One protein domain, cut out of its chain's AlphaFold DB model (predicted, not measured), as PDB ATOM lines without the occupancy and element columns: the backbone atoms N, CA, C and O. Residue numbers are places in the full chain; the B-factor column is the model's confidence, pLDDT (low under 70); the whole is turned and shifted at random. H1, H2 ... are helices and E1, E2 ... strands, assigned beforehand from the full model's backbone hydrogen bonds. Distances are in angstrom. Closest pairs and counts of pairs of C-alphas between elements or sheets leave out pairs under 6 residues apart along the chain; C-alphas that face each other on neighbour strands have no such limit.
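This is residues 62 to 142, 149 to 163 and 179 to 213 of the 215 residues of the protein "Hypothetical protein" of Grammatophora oceanica (UniProt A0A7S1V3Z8). A strongly twisted sheet of six strands has helices H1 and H2 side by side over one face, while the long hairpin E7 and E8 lies loosely over the other face, set off from it with few contacts. The printed part has 131 residues, with two named helices and eight named strands in the order E1 E2 H1 E3 H2 E4 E5 E6 E7 E8. The large sheet is mixed, in the order E1 E2 E3 E4 E6 E5; the hairpin is antiparallel. The class is mixed, helices and strands, and the whole is compact and rounded, with a radius of gyration of the C-alphas of 14.4 A and spans of 39 by 35 by 32 A.

E1 is residues 65 to 69, with C-alpha 65 at (57.313, -29.836, 29.312), and E2 is residues 72 to 77. H1, residues 88 to 103, is 23.0 A long. E3 is residues 107 to 111, H2 residues 120 to 128, 12.0 A long, and E4 residues 131 to 137, 17.8 A long. E5, residues 151 to 158, measures 23.5 A and E6, residues 183 to 190, 23.2 A. E7, residues 194 to 202, measures 25.2 A; E8, residues 205 to 212, measures 23.8 A and ends with C-alpha 212 at (39.358, -24.359, 9.692).

E1 and E2 form a hairpin, with N 67 and O 74 at 3.1 A. E2 and E3 are parallel, with N 75 and O 108 at 2.9 A; so are E3 and E4, with N 109 and O 133 at 2.8 A, and E4 and E6, with N 134 and O 186 at 2.8 A. E6 and edge strand E5 are antiparallel, with N 154 and O 187 at 2.8 A. E2, H1, E3 and E3, H2, E4 are strand-helix-strand units, parallel neighbours joined through a helix, each with a right-handed crossover. The helices on one face of the sheet make two layers with it. H1 runs along the strands over E2 and E3, at a height over the sheet of 9.5 A. H2 is over E6, slantwise to it at 47 degrees on the local plane, at a height of 8.2 A. H1 and H2 are close but not clearly touching, with C-alphas 97 and 126 closest at 7.5 A, and run the same way at a shallow tilt of 24 degrees. In both helices every O i to N i+4 pair is within hydrogen-bond range. E7 and E8 form a hairpin, with N 197 and O 209 at 2.8 A. E6 and E7 meet only through their link; the closest C-alphas of E5 and E8, 151 and 210, are 7.8 A apart.

The C-alphas farthest apart, of Val 163 and Ile 213, are 43.8 A apart. Residues 143 to 148 and 164 to 178 are not printed; the C-alpha gaps are 11.9 A and 14.3 A. Of the links printed whole, none is long. The mean pLDDT of the printed part is 84.6; residues 139 to 142, 149 to 150, 160 to 163, 179 to 181 and 203 are under 70.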
ATOM      1  N   SER A  62      61.561 -31.638  20.207       84.31
ATOM      2  CA  SER A  62      62.865 -31.556  20.878       84.31
ATOM      3  C   SER A  62      62.801 -31.774  22.393       84.31
ATOM      4  O   SER A  62      63.775 -32.230  22.988       84.31
ATOM      5  N   THR A  63      61.673 -31.449  23.026       90.00
ATOM      6  CA  THR A  63      61.487 -31.541  24.477       90.00
ATOM      7  C   THR A  63      60.018 -31.748  24.828       90.00
ATOM      8  O   THR A  63      59.130 -31.305  24.096       90.00
ATOM      9  N   PHE A  64      59.771 -32.380  25.971       93.81
ATOM     10  CA  PHE A  64      58.479 -32.368  26.656       93.81
ATOM     11  C   PHE A  64      58.533 -31.381  27.829       93.81
ATOM     12  O   PHE A  64      59.616 -31.092  28.342       93.81
ATOM     13  N   PHE A  65      57.394 -30.802  28.209       95.81
ATOM     14  CA  PHE A  65      57.313 -29.836  29.312       95.81
ATOM     15  C   PHE A  65      55.867 -29.590  29.749       95.81
ATOM     16  O   PHE A  65      54.918 -29.869  29.015       95.81
ATOM     17  N   THR A  66      55.702 -29.007  30.938       96.50
ATOM     18  CA  THR A  66      54.423 -28.454  31.393       96.50
ATOM     19  C   THR A  66      54.438 -26.934  31.320       96.50
ATOM     20  O   THR A  66      55.482 -26.293  31.456       96.50
ATOM     21  N   PHE A  67      53.269 -26.342  31.116       95.31
ATOM     22  CA  PHE A  67      53.060 -24.918  31.301       95.31
ATOM     23  C   PHE A  67      51.615 -24.652  31.728       95.31
ATOM     24  O   PHE A  67      50.722 -25.479  31.547       95.31
ATOM     25  N   TRP A  68      51.387 -23.465  32.285       94.38
ATOM     26  CA  TRP A  68      50.076 -23.027  32.746       94.38
ATOM     27  C   TRP A  68      49.584 -21.863  31.903       94.38
ATOM     28  O   TRP A  68      50.327 -20.917  31.630       94.38
ATOM     29  N   HIS A  69      48.316 -21.908  31.508       91.75
ATOM     30  CA  HIS A  69      47.690 -20.811  30.788       91.75
ATOM     31  C   HIS A  69      46.212 -20.700  31.154       91.75
ATOM     32  O   HIS A  69      45.481 -21.685  31.129       91.75
ATOM     33  N   SER A  70      45.763 -19.484  31.481       88.31
ATOM     34  CA  SER A  70      44.364 -19.195  31.839       88.31
ATOM     35  C   SER A  70      43.780 -20.124  32.924       88.31
ATOM     36  O   SER A  70      42.601 -20.448  32.881       88.31
ATOM     37  N   GLY A  71      44.597 -20.556  33.894       88.94
ATOM     38  CA  GLY A  71      44.166 -21.421  35.003       88.94
ATOM     39  C   GLY A  71      44.108 -22.920  34.688       88.94
ATOM     40  O   GLY A  71      43.796 -23.699  35.582       88.94
ATOM     41  N   ALA A  72      44.441 -23.333  33.463       92.81
ATOM     42  CA  ALA A  72      44.603 -24.738  33.100       92.81
ATOM     43  C   ALA A  72      46.082 -25.120  32.988       92.81
ATOM     44  O   ALA A  72      46.921 -24.305  32.576       92.81
ATOM     45  N   GLN A  73      46.376 -26.375  33.318       95.69
ATOM     46  CA  GLN A  73      47.671 -26.990  33.077       95.69
ATOM     47  C   GLN A  73      47.674 -27.665  31.709       95.69
ATOM     48  O   GLN A  73      46.719 -28.338  31.313       95.69
ATOM     49  N   PHE A  74      48.787 -27.510  31.004       95.81
ATOM     50  CA  PHE A  74      49.045 -28.165  29.738       95.81
ATOM     51  C   PHE A  74      50.293 -29.035  29.847       95.81
ATOM     52  O   PHE A  74      51.307 -28.608  30.407       95.81
ATOM     53  N   LEU A  75      50.223 -30.238  29.283       96.50
ATOM     54  CA  LEU A  75      51.369 -31.124  29.090       96.50
ATOM     55  C   LEU A  75      51.686 -31.189  27.600       96.50
ATOM     56  O   LEU A  75      50.856 -31.637  26.813       96.50
ATOM     57  N   ALA A  76      52.876 -30.738  27.212       94.75
ATOM     58  CA  ALA A  76      53.407 -30.921  25.870       94.75
ATOM     59  C   ALA A  76      54.252 -32.197  25.851       94.75
ATOM     60  O   ALA A  76      55.320 -32.237  26.462       94.75
ATOM     61  N   LEU A  77      53.759 -33.236  25.177       94.38
ATOM     62  CA  LEU A  77      54.429 -34.524  25.029       94.38
ATOM     63  C   LEU A  77      55.155 -34.603  23.689       94.38
ATOM     64  O   LEU A  77      54.690 -34.071  22.676       94.38
ATOM     65  N   THR A  78      56.254 -35.350  23.670       91.00
ATOM     66  CA  THR A  78      56.948 -35.712  22.437       91.00
ATOM     67  C   THR A  78      56.889 -37.208  22.179       91.00
ATOM     68  O   THR A  78      57.188 -38.025  23.051       91.00
ATOM     69  N   THR A  79      56.548 -37.564  20.945       86.62
ATOM     70  CA  THR A  79      56.597 -38.942  20.439       86.62
ATOM     71  C   THR A  79      57.987 -39.353  19.953       86.62
ATOM     72  O   THR A  79      58.190 -40.516  19.611       86.62
ATOM     73  N   GLN A  80      58.960 -38.431  19.919       83.38
ATOM     74  CA  GLN A  80      60.349 -38.743  19.555       83.38
ATOM     75  C   GLN A  80      61.106 -39.440  20.685       83.38
ATOM     76  O   GLN A  80      62.060 -40.178  20.436       83.38
ATOM     77  N   GLN A  81      60.691 -39.202  21.927       84.50
ATOM     78  CA  GLN A  81      61.256 -39.855  23.096       84.50
ATOM     79  C   GLN A  81      60.376 -41.028  23.523       84.50
ATOM     80  O   GLN A  81      59.170 -41.041  23.282       84.50
ATOM     81  N   SER A  82      60.986 -42.019  24.173       84.19
ATOM     82  CA  SER A  82      60.249 -43.173  24.687       84.19
ATOM     83  C   SER A  82      59.170 -42.728  25.683       84.19
ATOM     84  O   SER A  82      59.412 -41.867  26.529       84.19
ATOM     85  N   LEU A  83      57.991 -43.341  25.570       87.38
ATOM     86  CA  LEU A  83      56.862 -43.225  26.501       87.38
ATOM     87  C   LEU A  83      56.652 -44.531  27.291       87.38
ATOM     88  O   LEU A  83      55.575 -44.800  27.817       87.38
ATOM     89  N   GLU A  84      57.682 -45.373  27.363       88.38
ATOM     90  CA  GLU A  84      57.664 -46.609  28.145       88.38
ATOM     91  C   GLU A  84      57.780 -46.321  29.651       88.38
ATOM     92  O   GLU A  84      58.234 -45.255  30.067       88.38
ATOM     93  N   GLU A  85      57.413 -47.289  30.494       79.62
ATOM     94  CA  GLU A  85      57.274 -47.130  31.952       79.62
ATOM     95  C   GLU A  85      58.545 -46.661  32.683       79.62
ATOM     96  O   GLU A  85      58.451 -45.978  33.701       79.62
ATOM     97  N   GLY A  86      59.729 -46.965  32.144       85.62
ATOM     98  CA  GLY A  86      61.014 -46.511  32.689       85.62
ATOM     99  C   GLY A  86      61.521 -45.176  32.131       85.62
ATOM    100  O   GLY A  86      62.508 -44.628  32.640       85.62
ATOM    101  N   SER A  87      60.876 -44.649  31.088       93.81
ATOM    102  CA  SER A  87      61.319 -43.426  30.417       93.81
ATOM    103  C   SER A  87      61.237 -42.212  31.345       93.81
ATOM    104  O   SER A  87      60.467 -42.175  32.308       93.81
ATOM    105  N   GLU A  88      62.069 -41.213  31.064       94.50
ATOM    106  CA  GLU A  88      62.055 -39.940  31.788       94.50
ATOM    107  C   GLU A  88      60.703 -39.237  31.634       94.50
ATOM    108  O   GLU A  88      60.090 -38.854  32.627       94.50
ATOM    109  N   GLN A  89      60.192 -39.177  30.403       94.50
ATOM    110  CA  GLN A  89      58.909 -38.556  30.100       94.50
ATOM    111  C   GLN A  89      57.746 -39.253  30.823       94.50
ATOM    112  O   GLN A  89      56.883 -38.574  31.367       94.50
ATOM    113  N   MET A  90      57.723 -40.589  30.899       93.62
ATOM    114  CA  MET A  90      56.651 -41.299  31.611       93.62
ATOM    115  C   MET A  90      56.735 -41.120  33.133       93.62
ATOM    116  O   MET A  90      55.703 -41.047  33.800       93.62
ATOM    117  N   ARG A  91      57.938 -41.014  33.707       94.06
ATOM    118  CA  ARG A  91      58.095 -40.654  35.126       94.06
ATOM    119  C   ARG A  91      57.584 -39.244  35.396       94.06
ATOM    120  O   ARG A  91      56.746 -39.075  36.277       94.06
ATOM    121  N   TRP A  92      57.991 -38.281  34.575       95.81
ATOM    122  CA  TRP A  92      57.522 -36.900  34.660       95.81
ATOM    123  C   TRP A  92      55.996 -36.785  34.502       95.81
ATOM    124  O   TRP A  92      55.346 -36.156  35.329       95.81
ATOM    125  N   ILE A  93      55.387 -37.467  33.521       95.56
ATOM    126  CA  ILE A  93      53.921 -37.485  33.364       95.56
ATOM    127  C   ILE A  93      53.252 -37.943  34.666       95.56
ATOM    128  O   ILE A  93      52.294 -37.316  35.100       95.56
ATOM    129  N   ARG A  94      53.741 -39.005  35.321       93.19
ATOM    130  CA  ARG A  94      53.142 -39.480  36.583       93.19
ATOM    131  C   ARG A  94      53.211 -38.432  37.691       93.19
ATOM    132  O   ARG A  94      52.240 -38.281  38.423       93.19
ATOM    133  N   GLU A  95      54.326 -37.714  37.798       94.31
ATOM    134  CA  GLU A  95      54.490 -36.629  38.770       94.31
ATOM    135  C   GLU A  95      53.489 -35.491  38.521       94.31
ATOM    136  O   GLU A  95      52.871 -34.994  39.462       94.31
ATOM    137  N   GLU A  96      53.271 -35.111  37.260       96.19
ATOM    138  CA  GLU A  96      52.285 -34.086  36.897       96.19
ATOM    139  C   GLU A  96      50.846 -34.549  37.147       96.19
ATOM    140  O   GLU A  96      50.030 -33.807  37.693       96.19
ATOM    141  N   LEU A  97      50.519 -35.795  36.797       94.06
ATOM    142  CA  LEU A  97      49.176 -36.333  37.007       94.06
ATOM    143  C   LEU A  97      48.820 -36.442  38.491       94.06
ATOM    144  O   LEU A  97      47.663 -36.240  38.857       94.06
ATOM    145  N   GLU A  98      49.791 -36.712  39.362       90.12
ATOM    146  CA  GLU A  98      49.529 -36.737  40.799       90.12
ATOM    147  C   GLU A  98      49.221 -35.331  41.339       90.12
ATOM    148  O   GLU A  98      48.289 -35.164  42.129       90.12
ATOM    149  N   GLN A  99      49.899 -34.295  40.829       91.06
ATOM    150  CA  GLN A  99      49.556 -32.903  41.140       91.06
ATOM    151  C   GLN A  99      48.136 -32.555  40.680       91.06
ATOM    152  O   GLN A  99      47.379 -31.939  41.434       91.06
ATOM    153  N   VAL A 100      47.743 -32.987  39.479       92.12
ATOM    154  CA  VAL A 100      46.388 -32.781  38.939       92.12
ATOM    155  C   VAL A 100      45.340 -33.460  39.811       92.12
ATOM    156  O   VAL A 100      44.316 -32.857  40.119       92.12
ATOM    157  N   ARG A 101      45.585 -34.687  40.281       86.25
ATOM    158  CA  ARG A 101      44.644 -35.399  41.163       86.25
ATOM    159  C   ARG A 101      44.450 -34.688  42.501       86.25
ATOM    160  O   ARG A 101      43.331 -34.655  43.013       86.25
ATOM    161  N   MET A 102      45.512 -34.094  43.045       86.62
ATOM    162  CA  MET A 102      45.454 -33.344  44.302       86.62
ATOM    163  C   MET A 102      44.769 -31.981  44.144       86.62
ATOM    164  O   MET A 102      43.896 -31.636  44.939       86.62
ATOM    165  N   ALA A 103      45.159 -31.207  43.129       88.44
ATOM    166  CA  ALA A 103      44.691 -29.836  42.928       88.44
ATOM    167  C   ALA A 103      43.377 -29.742  42.133       88.44
ATOM    168  O   ALA A 103      42.686 -28.731  42.225       88.44
ATOM    169  N   LYS A 104      43.009 -30.806  41.407       87.88
ATOM    170  CA  LYS A 104      41.776 -30.979  40.618       87.88
ATOM    171  C   LYS A 104      41.564 -29.947  39.496       87.88
ATOM    172  O   LYS A 104      40.432 -29.755  39.062       87.88
ATOM    173  N   HIS A 105      42.609 -29.261  39.038       90.38
ATOM    174  CA  HIS A 105      42.513 -28.266  37.963       90.38
ATOM    175  C   HIS A 105      42.371 -28.910  36.576       90.38
ATOM    176  O   HIS A 105      42.658 -30.090  36.383       90.38
ATOM    177  N   HIS A 106      41.973 -28.109  35.583       93.38
ATOM    178  CA  HIS A 106      41.865 -28.565  34.198       93.38
ATOM    179  C   HIS A 106      43.221 -28.983  33.625       93.38
ATOM    180  O   HIS A 106      44.170 -28.192  33.625       93.38
ATOM    181  N   LEU A 107      43.267 -30.186  33.054       95.31
ATOM    182  CA  LEU A 107      44.437 -30.737  32.381       95.31
ATOM    183  C   LEU A 107      44.170 -30.938  30.887       95.31
ATOM    184  O   LEU A 107      43.234 -31.641  30.504       95.31
ATOM    185  N   PHE A 108      45.039 -30.387  30.043       95.31
ATOM    186  CA  PHE A 108      45.054 -30.642  28.603       95.31
ATOM    187  C   PHE A 108      46.413 -31.191  28.180       95.31
ATOM    188  O   PHE A 108      47.457 -30.773  28.674       95.31
ATOM    189  N   VAL A 109      46.411 -32.119  27.238       95.44
ATOM    190  CA  VAL A 109      47.622 -32.752  26.722       95.44
ATOM    191  C   VAL A 109      47.740 -32.410  25.250       95.44
ATOM    192  O   VAL A 109      46.762 -32.474  24.509       95.44
ATOM    193  N   VAL A 110      48.935 -32.040  24.815       93.19
ATOM    194  CA  VAL A 110      49.233 -31.737  23.420       93.19
ATOM    195  C   VAL A 110      50.444 -32.561  23.006       93.19
ATOM    196  O   VAL A 110      51.400 -32.693  23.761       93.19
ATOM    197  N   VAL A 111      50.390 -33.144  21.817       91.62
ATOM    198  CA  VAL A 111      51.363 -34.103  21.295       91.62
ATOM    199  C   VAL A 111      51.898 -33.590  19.961       91.62
ATOM    200  O   VAL A 111      51.161 -33.037  19.141       91.62
ATOM    201  N   ASP A 112      53.191 -33.777  19.722       88.25
ATOM    202  CA  ASP A 112      53.889 -33.385  18.488       88.25
ATOM    203  C   ASP A 112      53.537 -34.228  17.238       88.25
ATOM    204  O   ASP A 112      54.184 -34.088  16.195       88.25
ATOM    205  N   ASN A 113      52.532 -35.105  17.328       85.75
ATOM    206  CA  ASN A 113      52.150 -36.099  16.321       85.75
ATOM    207  C   ASN A 113      50.649 -36.435  16.414       85.75
ATOM    208  O   ASN A 113      49.909 -35.781  17.148       85.75
ATOM    209  N   ASP A 114      50.200 -37.462  15.687       86.44
ATOM    210  CA  ASP A 114      48.836 -37.986  15.775       86.44
ATOM    211  C   ASP A 114      48.631 -38.629  17.151       86.44
ATOM    212  O   ASP A 114      49.332 -39.588  17.485       86.44
ATOM    213  N   PRO A 115      47.682 -38.132  17.963       88.81
ATOM    214  CA  PRO A 115      47.490 -38.636  19.317       88.81
ATOM    215  C   PRO A 115      46.990 -40.089  19.340       88.81
ATOM    216  O   PRO A 115      47.138 -40.753  20.359       88.81
ATOM    217  N   ARG A 116      46.476 -40.623  18.219       85.81
ATOM    218  CA  ARG A 116      46.109 -42.047  18.077       85.81
ATOM    219  C   ARG A 116      47.317 -42.984  17.972       85.81
ATOM    220  O   ARG A 116      47.146 -44.195  17.958       85.81
ATOM    221  N   VAL A 117      48.528 -42.444  17.826       85.81
ATOM    222  CA  VAL A 117      49.778 -43.226  17.810       85.81
ATOM    223  C   VAL A 117      50.278 -43.510  19.229       85.81
ATOM    224  O   VAL A 117      51.106 -44.399  19.416       85.81
ATOM    225  N   LEU A 118      49.778 -42.782  20.233       88.31
ATOM    226  CA  LEU A 118      50.047 -43.106  21.630       88.31
ATOM    227  C   LEU A 118      49.517 -44.509  21.946       88.31
ATOM    228  O   LEU A 118      48.458 -44.898  21.465       88.31
ATOM    229  N   SER A 119      50.255 -45.263  22.761       88.56
ATOM    230  CA  SER A 119      49.800 -46.582  23.197       88.56
ATOM    231  C   SER A 119      48.576 -46.467  24.102       88.56
ATOM    232  O   SER A 119      48.452 -45.504  24.866       88.56
ATOM    233  N   ASP A 120      47.723 -47.491  24.080       87.12
ATOM    234  CA  ASP A 120      46.534 -47.560  24.936       87.12
ATOM    235  C   ASP A 120      46.901 -47.336  26.406       87.12
ATOM    236  O   ASP A 120      46.274 -46.537  27.091       87.12
ATOM    237  N   ARG A 121      48.016 -47.914  26.870       86.69
ATOM    238  CA  ARG A 121      48.532 -47.694  28.230       86.69
ATOM    239  C   ARG A 121      48.781 -46.215  28.546       86.69
ATOM    240  O   ARG A 121      48.420 -45.764  29.630       86.69
ATOM    241  N   VAL A 122      49.393 -45.453  27.635       90.94
ATOM    242  CA  VAL A 122      49.640 -44.012  27.838       90.94
ATOM    243  C   VAL A 122      48.320 -43.248  27.854       90.94
ATOM    244  O   VAL A 122      48.097 -42.439  28.753       90.94
ATOM    245  N   LEU A 123      47.425 -43.538  26.908       91.06
ATOM    246  CA  LEU A 123      46.098 -42.926  26.845       91.06
ATOM    247  C   LEU A 123      45.298 -43.191  28.126       91.06
ATOM    248  O   LEU A 123      44.699 -42.267  28.674       91.06
ATOM    249  N   MET A 124      45.372 -44.410  28.661       89.12
ATOM    250  CA  MET A 124      44.735 -44.793  29.918       89.12
ATOM    251  C   MET A 124      45.317 -44.053  31.120       89.12
ATOM    252  O   MET A 124      44.564 -43.571  31.963       89.12
ATOM    253  N   ILE A 125      46.645 -43.913  31.199       90.19
ATOM    254  CA  ILE A 125      47.299 -43.160  32.278       90.19
ATOM    255  C   ILE A 125      46.855 -41.693  32.255       90.19
ATOM    256  O   ILE A 125      46.467 -41.161  33.293       90.19
ATOM    257  N   LEU A 126      46.860 -41.054  31.082       93.50
ATOM    258  CA  LEU A 126      46.416 -39.666  30.927       93.50
ATOM    259  C   LEU A 126      44.925 -39.501  31.263       93.50
ATOM    260  O   LEU A 126      44.554 -38.546  31.947       93.50
ATOM    261  N   THR A 127      44.087 -40.451  30.840       91.12
ATOM    262  CA  THR A 127      42.645 -40.460  31.141       91.12
ATOM    263  C   THR A 127      42.395 -40.596  32.641       91.12
ATOM    264  O   THR A 127      41.674 -39.785  33.217       91.12
ATOM    265  N   ARG A 128      43.071 -41.533  33.318       87.56
ATOM    266  CA  ARG A 128      43.033 -41.679  34.784       87.56
ATOM    267  C   ARG A 128      43.543 -40.428  35.505       87.56
ATOM    268  O   ARG A 128      43.041 -40.065  36.564       87.56
ATOM    269  N   GLY A 129      44.523 -39.752  34.914       88.69
ATOM    270  CA  GLY A 129      45.031 -38.454  35.352       88.69
ATOM    271  C   GLY A 129      44.067 -37.282  35.150       88.69
ATOM    272  O   GLY A 129      44.440 -36.146  35.422       88.69
ATOM    273  N   ARG A 130      42.838 -37.546  34.686       90.25
ATOM    274  CA  ARG A 130      41.775 -36.567  34.436       90.25
ATOM    275  C   ARG A 130      42.104 -35.556  33.338       90.25
ATOM    276  O   ARG A 130      41.629 -34.421  33.360       90.25
ATOM    277  N   ALA A 131      42.882 -35.965  32.332       93.94
ATOM    278  CA  ALA A 131      43.065 -35.157  31.133       93.94
ATOM    279  C   ALA A 131      41.710 -34.927  30.446       93.94
ATOM    280  O   ALA A 131      40.993 -35.872  30.126       93.94
ATOM    281  N   HIS A 132      41.335 -33.678  30.196       93.88
ATOM    282  CA  HIS A 132      40.114 -33.367  29.455       93.88
ATOM    283  C   HIS A 132      40.264 -33.685  27.971       93.88
ATOM    284  O   HIS A 132      39.359 -34.247  27.352       93.88
ATOM    285  N   MET A 133      41.420 -33.334  27.405       93.62
ATOM    286  CA  MET A 133      41.666 -33.460  25.977       93.62
ATOM    287  C   MET A 133      43.118 -33.815  25.671       93.62
ATOM    288  O   MET A 133      44.024 -33.278  26.305       93.62
ATOM    289  N   ILE A 134      43.324 -34.662  24.664       94.12
ATOM    290  CA  ILE A 134      44.625 -35.009  24.089       94.12
ATOM    291  C   ILE A 134      44.622 -34.562  22.625       94.12
ATOM    292  O   ILE A 134      43.821 -35.030  21.817       94.12
ATOM    293  N   LEU A 135      45.500 -33.621  22.301       91.38
ATOM    294  CA  LEU A 135      45.517 -32.869  21.051       91.38
ATOM    295  C   LEU A 135      46.762 -33.191  20.232       91.38
ATOM    296  O   LEU A 135      47.850 -33.285  20.787       91.38
ATOM    297  N   GLY A 136      46.639 -33.264  18.912       88.31
ATOM    298  CA  GLY A 136      47.806 -33.373  18.038       88.31
ATOM    299  C   GLY A 136      47.489 -33.204  16.555       88.31
ATOM    300  O   GLY A 136      46.372 -32.852  16.173       88.31
ATOM    301  N   LEU A 137      48.484 -33.438  15.701       82.44
ATOM    302  CA  LEU A 137      48.324 -33.373  14.245       82.44
ATOM    303  C   LEU A 137      47.895 -34.734  13.707       82.44
ATOM    304  O   LEU A 137      48.589 -35.719  13.914       82.44
ATOM    305  N   SER A 138      46.782 -34.810  12.982       80.69
ATOM    306  CA  SER A 138      46.328 -36.076  12.403       80.69
ATOM    307  C   SER A 138      47.134 -36.418  11.150       80.69
ATOM    308  O   SER A 138      47.069 -35.697  10.157       80.69
ATOM    309  N   ASN A 139      47.857 -37.541  11.180       65.88
ATOM    310  CA  ASN A 139      48.755 -37.960  10.097       65.88
ATOM    311  C   ASN A 139      48.157 -39.046   9.183       65.88
ATOM    312  O   ASN A 139      48.782 -39.417   8.189       65.88
ATOM    313  N   LYS A 140      46.967 -39.583   9.498       56.38
ATOM    314  CA  LYS A 140      46.344 -40.686   8.746       56.38
ATOM    315  C   LYS A 140      44.877 -40.431   8.381       56.38
ATOM    316  O   LYS A 140      44.051 -40.105   9.240       56.38
ATOM    317  N   VAL A 141      44.561 -40.697   7.107       53.06
ATOM    318  CA  VAL A 141      43.261 -41.226   6.666       53.06
ATOM    319  C   VAL A 141      43.297 -42.712   7.006       53.06
ATOM    320  O   VAL A 141      43.888 -43.510   6.280       53.06
ATOM    321  N   THR A 142      42.798 -43.078   8.180       48.03
ATOM    322  CA  THR A 142      42.799 -44.472   8.623       48.03
ATOM    323  C   THR A 142      41.381 -44.981   8.533       48.03
ATOM    324  O   THR A 142      40.560 -44.675   9.378       48.03
ATOM    325  N   GLY A 149      36.668 -35.541   7.217       59.41
ATOM    326  CA  GLY A 149      36.592 -34.288   7.961       59.41
ATOM    327  C   GLY A 149      37.960 -33.602   8.112       59.41
ATOM    328  O   GLY A 149      38.988 -34.288   8.171       59.41
ATOM    329  N   PRO A 150      38.002 -32.260   8.247       65.38
ATOM    330  CA  PRO A 150      39.233 -31.497   8.505       65.38
ATOM    331  C   PRO A 150      39.818 -31.745   9.909       65.38
ATOM    332  O   PRO A 150      40.981 -31.439  10.177       65.38
ATOM    333  N   SER A 151      39.032 -32.331  10.815       75.81
ATOM    334  CA  SER A 151      39.455 -32.764  12.148       75.81
ATOM    335  C   SER A 151      38.669 -34.000  12.583       75.81
ATOM    336  O   SER A 151      37.606 -34.273  12.025       75.81
ATOM    337  N   PHE A 152      39.182 -34.730  13.571       82.88
ATOM    338  CA  PHE A 152      38.480 -35.838  14.216       82.88
ATOM    339  C   PHE A 152      38.412 -35.620  15.727       82.88
ATOM    340  O   PHE A 152      39.291 -34.972  16.301       82.88
ATOM    341  N   GLU A 153      37.398 -36.209  16.359       85.94
ATOM    342  CA  GLU A 153      37.272 -36.308  17.810       85.94
ATOM    343  C   GLU A 153      36.825 -37.727  18.180       85.94
ATOM    344  O   GLU A 153      35.897 -38.270  17.583       85.94
ATOM    345  N   ALA A 154      37.495 -38.331  19.154       84.00
ATOM    346  CA  ALA A 154      37.174 -39.637  19.712       84.00
ATOM    347  C   ALA A 154      37.151 -39.537  21.240       84.00
ATOM    348  O   ALA A 154      37.837 -38.700  21.823       84.00
ATOM    349  N   LYS A 155      36.359 -40.381  21.904       87.38
ATOM    350  CA  LYS A 155      36.281 -40.429  23.369       87.38
ATOM    351  C   LYS A 155      36.963 -41.690  23.877       87.38
ATOM    352  O   LYS A 155      36.705 -42.765  23.347       87.38
ATOM    353  N   ILE A 156      37.786 -41.546  24.909       85.31
ATOM    354  CA  ILE A 156      38.369 -42.656  25.661       85.31
ATOM    355  C   ILE A 156      37.897 -42.547  27.099       85.31
ATOM    356  O   ILE A 156      37.992 -41.479  27.702       85.31
ATOM    357  N   GLY A 157      37.347 -43.640  27.615       81.31
ATOM    358  CA  GLY A 157      36.893 -43.746  28.993       81.31
ATOM    359  C   GLY A 157      37.879 -44.535  29.844       81.31
ATOM    360  O   GLY A 157      38.516 -45.470  29.364       81.31
ATOM    361  N   TYR A 158      37.964 -44.169  31.112       77.44
ATOM    362  CA  TYR A 158      38.534 -44.977  32.175       77.44
ATOM    363  C   TYR A 158      37.441 -45.301  33.183       77.44
ATOM    364  O   TYR A 158      36.712 -44.405  33.603       77.44
ATOM    365  N   GLU A 159      37.368 -46.571  33.577       70.31
ATOM    366  CA  GLU A 159      36.499 -47.058  34.642       70.31
ATOM    367  C   GLU A 159      37.369 -47.734  35.707       70.31
ATOM    368  O   GLU A 159      38.150 -48.652  35.428       70.31
ATOM    369  N   ALA A 160      37.272 -47.250  36.943       60.28
ATOM    370  CA  ALA A 160      37.966 -47.859  38.063       60.28
ATOM    371  C   ALA A 160      37.387 -49.259  38.325       60.28
ATOM    372  O   ALA A 160      36.174 -49.437  38.384       60.28
ATOM    373  N   ASN A 161      38.258 -50.254  38.522       58.56
ATOM    374  CA  ASN A 161      37.901 -51.668  38.719       58.56
ATOM    375  C   ASN A 161      37.366 -52.419  37.487       58.56
ATOM    376  O   ASN A 161      36.854 -53.532  37.639       58.56
ATOM    377  N   ALA A 162      37.560 -51.892  36.273       58.69
ATOM    378  CA  ALA A 162      37.481 -52.718  35.071       58.69
ATOM    379  C   ALA A 162      38.445 -53.916  35.194       58.69
ATOM    380  O   ALA A 162      39.565 -53.787  35.705       58.69
ATOM    381  N   VAL A 163      37.996 -55.103  34.779       53.34
ATOM    382  CA  VAL A 163      38.788 -56.344  34.836       53.34
ATOM    383  C   VAL A 163      39.789 -56.351  33.679       53.34
ATOM    384  O   VAL A 163      39.669 -57.156  32.764       53.34
ATOM    385  N   LYS A 179      34.256 -45.710  43.082       45.94
ATOM    386  CA  LYS A 179      33.106 -45.495  42.177       45.94
ATOM    387  C   LYS A 179      33.059 -44.093  41.549       45.94
ATOM    388  O   LYS A 179      32.263 -43.874  40.648       45.94
ATOM    389  N   ASN A 180      33.877 -43.151  42.025       54.62
ATOM    390  CA  ASN A 180      33.925 -41.768  41.532       54.62
ATOM    391  C   ASN A 180      35.136 -41.472  40.628       54.62
ATOM    392  O   ASN A 180      35.374 -40.306  40.304       54.62
ATOM    393  N   ASP A 181      35.915 -42.487  40.248       66.75
ATOM    394  CA  ASP A 181      37.134 -42.313  39.446       66.75
ATOM    395  C   ASP A 181      36.938 -42.600  37.949       66.75
ATOM    396  O   ASP A 181      37.908 -42.669  37.194       66.75
ATOM    397  N   GLU A 182      35.685 -42.697  37.494       80.12
ATOM    398  CA  GLU A 182      35.367 -42.695  36.068       80.12
ATOM    399  C   GLU A 182      35.751 -41.356  35.425       80.12
ATOM    400  O   GLU A 182      35.424 -40.275  35.928       80.12
ATOM    401  N   TRP A 183      36.434 -41.415  34.282       87.62
ATOM    402  CA  TRP A 183      36.793 -40.217  33.530       87.62
ATOM    403  C   TRP A 183      36.762 -40.459  32.030       87.62
ATOM    404  O   TRP A 183      37.162 -41.518  31.555       87.62
ATOM    405  N   ILE A 184      36.316 -39.456  31.273       88.50
ATOM    406  CA  ILE A 184      36.299 -39.503  29.811       88.50
ATOM    407  C   ILE A 184      37.185 -38.386  29.273       88.50
ATOM    408  O   ILE A 184      36.910 -37.202  29.474       88.50
ATOM    409  N   SER A 185      38.216 -38.777  28.536       91.31
ATOM    410  CA  SER A 185      39.079 -37.877  27.781       91.31
ATOM    411  C   SER A 185      38.642 -37.807  26.322       91.31
ATOM    412  O   SER A 185      38.209 -38.797  25.728       91.31
ATOM    413  N   VAL A 186      38.791 -36.631  25.714       92.06
ATOM    414  CA  VAL A 186      38.608 -36.443  24.270       92.06
ATOM    415  C   VAL A 186      39.967 -36.488  23.578       92.06
ATOM    416  O   VAL A 186      40.841 -35.677  23.861       92.06
ATOM    417  N   ILE A 187      40.149 -37.392  22.627       90.94
ATOM    418  CA  ILE A 187      41.261 -37.328  21.679       90.94
ATOM    419  C   ILE A 187      40.804 -36.528  20.474       90.94
ATOM    420  O   ILE A 187      39.790 -36.869  19.869       90.94
ATOM    421  N   ALA A 188      41.568 -35.517  20.074       89.19
ATOM    422  CA  ALA A 188      41.328 -34.849  18.805       89.19
ATOM    423  C   ALA A 188      42.603 -34.597  18.022       89.19
ATOM    424  O   ALA A 188      43.648 -34.238  18.567       89.19
ATOM    425  N   GLY A 189      42.472 -34.698  16.706       86.06
ATOM    426  CA  GLY A 189      43.504 -34.267  15.782       86.06
ATOM    427  C   GLY A 189      42.929 -33.447  14.644       86.06
ATOM    428  O   GLY A 189      41.790 -33.643  14.220       86.06
ATOM    429  N   SER A 190      43.727 -32.512  14.145       80.81
ATOM    430  CA  SER A 190      43.410 -31.730  12.949       80.81
ATOM    431  C   SER A 190      44.235 -32.222  11.765       80.81
ATOM    432  O   SER A 190      45.437 -32.454  11.905       80.81
ATOM    433  N   ARG A 191      43.589 -32.373  10.608       75.69
ATOM    434  CA  ARG A 191      44.225 -32.681   9.317       75.69
ATOM    435  C   ARG A 191      44.575 -31.411   8.544       75.69
ATOM    436  O   ARG A 191      45.499 -31.420   7.738       75.69
ATOM    437  N   THR A 192      43.845 -30.325   8.791       74.31
ATOM    438  CA  THR A 192      44.083 -29.022   8.167       74.31
ATOM    439  C   THR A 192      44.498 -27.981   9.196       74.31
ATOM    440  O   THR A 192      44.350 -28.164  10.407       74.31
ATOM    441  N   ASN A 193      45.075 -26.879   8.713       74.00
ATOM    442  CA  ASN A 193      45.394 -25.754   9.576       74.00
ATOM    443  C   ASN A 193      44.090 -25.143  10.091       74.00
ATOM    444  O   ASN A 193      43.226 -24.753   9.309       74.00
ATOM    445  N   GLY A 194      43.976 -24.999  11.402       72.81
ATOM    446  CA  GLY A 194      42.796 -24.413  12.011       72.81
ATOM    447  C   GLY A 194      43.098 -23.830  13.376       72.81
ATOM    448  O   GLY A 194      44.178 -24.015  13.938       72.81
ATOM    449  N   LEU A 195      42.128 -23.094  13.895       73.88
ATOM    450  CA  LEU A 195      42.146 -22.567  15.245       73.88
ATOM    451  C   LEU A 195      41.242 -23.441  16.095       73.88
ATOM    452  O   LEU A 195      40.043 -23.543  15.840       73.88
ATOM    453  N   ARG A 196      41.822 -24.070  17.115       79.31
ATOM    454  CA  ARG A 196      41.043 -24.721  18.160       79.31
ATOM    455  C   ARG A 196      40.920 -23.779  19.346       79.31
ATOM    456  O   ARG A 196      41.920 -23.407  19.954       79.31
ATOM    457  N   THR A 197      39.691 -23.406  19.658       79.56
ATOM    458  CA  THR A 197      39.353 -22.610  20.833       79.56
ATOM    459  C   THR A 197      38.906 -23.549  21.934       79.56
ATOM    460  O   THR A 197      37.980 -24.327  21.727       79.56
ATOM    461  N   ILE A 198      39.558 -23.458  23.093       86.50
ATOM    462  CA  ILE A 198      39.156 -24.138  24.323       86.50
ATOM    463  C   ILE A 198      38.645 -23.062  25.279       86.50
ATOM    464  O   ILE A 198      39.379 -22.129  25.617       86.50
ATOM    465  N   THR A 199      37.391 -23.185  25.694       83.75
ATOM    466  CA  THR A 199      36.741 -22.279  26.640       83.75
ATOM    467  C   THR A 199      36.567 -23.006  27.961       83.75
ATOM    468  O   THR A 199      35.891 -24.029  28.015       83.75
ATOM    469  N   LEU A 200      37.169 -22.475  29.022       86.50
ATOM    470  CA  LEU A 200      36.951 -22.945  30.389       86.50
ATOM    471  C   LEU A 200      35.758 -22.176  30.956       86.50
ATOM    472  O   LEU A 200      35.762 -20.943  30.912       86.50
ATOM    473  N   LEU A 201      34.736 -22.888  31.421       83.19
ATOM    474  CA  LEU A 201      33.514 -22.297  31.967       83.19
ATOM    475  C   LEU A 201      33.541 -22.356  33.496       83.19
ATOM    476  O   LEU A 201      33.574 -21.314  34.140       83.19
ATOM    477  N   ASP A 202      33.605 -23.571  34.042       78.44
ATOM    478  CA  ASP A 202      33.677 -23.883  35.474       78.44
ATOM    479  C   ASP A 202      34.682 -25.027  35.693       78.44
ATOM    480  O   ASP A 202      35.171 -25.602  34.727       78.44
ATOM    481  N   TRP A 203      34.943 -25.405  36.950       69.75
ATOM    482  CA  TRP A 203      35.931 -26.430  37.346       69.75
ATOM    483  C   TRP A 203      35.874 -27.758  36.574       69.75
ATOM    484  O   TRP A 203      36.903 -28.396  36.380       69.75
ATOM    485  N   ASP A 204      34.693 -28.196  36.147       70.81
ATOM    486  CA  ASP A 204      34.471 -29.434  35.395       70.81
ATOM    487  C   ASP A 204      33.928 -29.186  33.978       70.81
ATOM    488  O   ASP A 204      33.809 -30.115  33.176       70.81
ATOM    489  N   ARG A 205      33.617 -27.928  33.646       83.12
ATOM    490  CA  ARG A 205      32.953 -27.545  32.402       83.12
ATOM    491  C   ARG A 205      33.897 -26.806  31.486       83.12
ATOM    492  O   ARG A 205      34.385 -25.718  31.785       83.12
ATOM    493  N   TRP A 206      34.073 -27.377  30.310       90.06
ATOM    494  CA  TRP A 206      34.845 -26.786  29.239       90.06
ATOM    495  C   TRP A 206      34.183 -27.108  27.903       90.06
ATOM    496  O   TRP A 206      33.448 -28.087  27.768       90.06
ATOM    497  N   GLU A 207      34.458 -26.276  26.911       87.50
ATOM    498  CA  GLU A 207      33.984 -26.455  25.544       87.50
ATOM    499  C   GLU A 207      35.150 -26.306  24.573       87.50
ATOM    500  O   GLU A 207      36.081 -25.531  24.808       87.50
ATOM    501  N   THR A 208      35.094 -27.029  23.455       86.56
ATOM    502  CA  THR A 208      36.052 -26.889  22.358       86.56
ATOM    503  C   THR A 208      35.336 -26.602  21.050       86.56
ATOM    504  O   THR A 208      34.300 -27.187  20.746       86.56
ATOM    505  N   ARG A 209      35.938 -25.739  20.233       83.88
ATOM    506  CA  ARG A 209      35.512 -25.478  18.859       83.88
ATOM    507  C   ARG A 209      36.720 -25.467  17.939       83.88
ATOM    508  O   ARG A 209      37.717 -24.826  18.253       83.88
ATOM    509  N   PHE A 210      36.617 -26.141  16.799       82.81
ATOM    510  CA  PHE A 210      37.611 -26.073  15.733       82.81
ATOM    511  C   PHE A 210      37.076 -25.242  14.569       82.81
ATOM    512  O   PHE A 210      35.968 -25.477  14.088       82.81
ATOM    513  N   GLU A 211      37.862 -24.267  14.131       80.56
ATOM    514  CA  GLU A 211      37.599 -23.463  12.944       80.56
ATOM    515  C   GLU A 211      38.731 -23.679  11.947       80.56
ATOM    516  O   GLU A 211      39.894 -23.379  12.230       80.56
ATOM    517  N   GLU A 212      38.399 -24.208  10.775       79.62
ATOM    518  CA  GLU A 212      39.358 -24.359   9.692       79.62
ATOM    519  C   GLU A 212      39.778 -22.988   9.149       79.62
ATOM    520  O   GLU A 212      38.960 -22.084   8.968       79.62
ATOM    521  N   ILE A 213      41.074 -22.825   8.883       73.19
ATOM    522  CA  ILE A 213      41.582 -21.663   8.162       73.19
ATOM    523  C   ILE A 213      41.645 -22.062   6.690       73.19
ATOM    524  O   ILE A 213      42.588 -22.739   6.276       73.19
TER     525      ILE A 213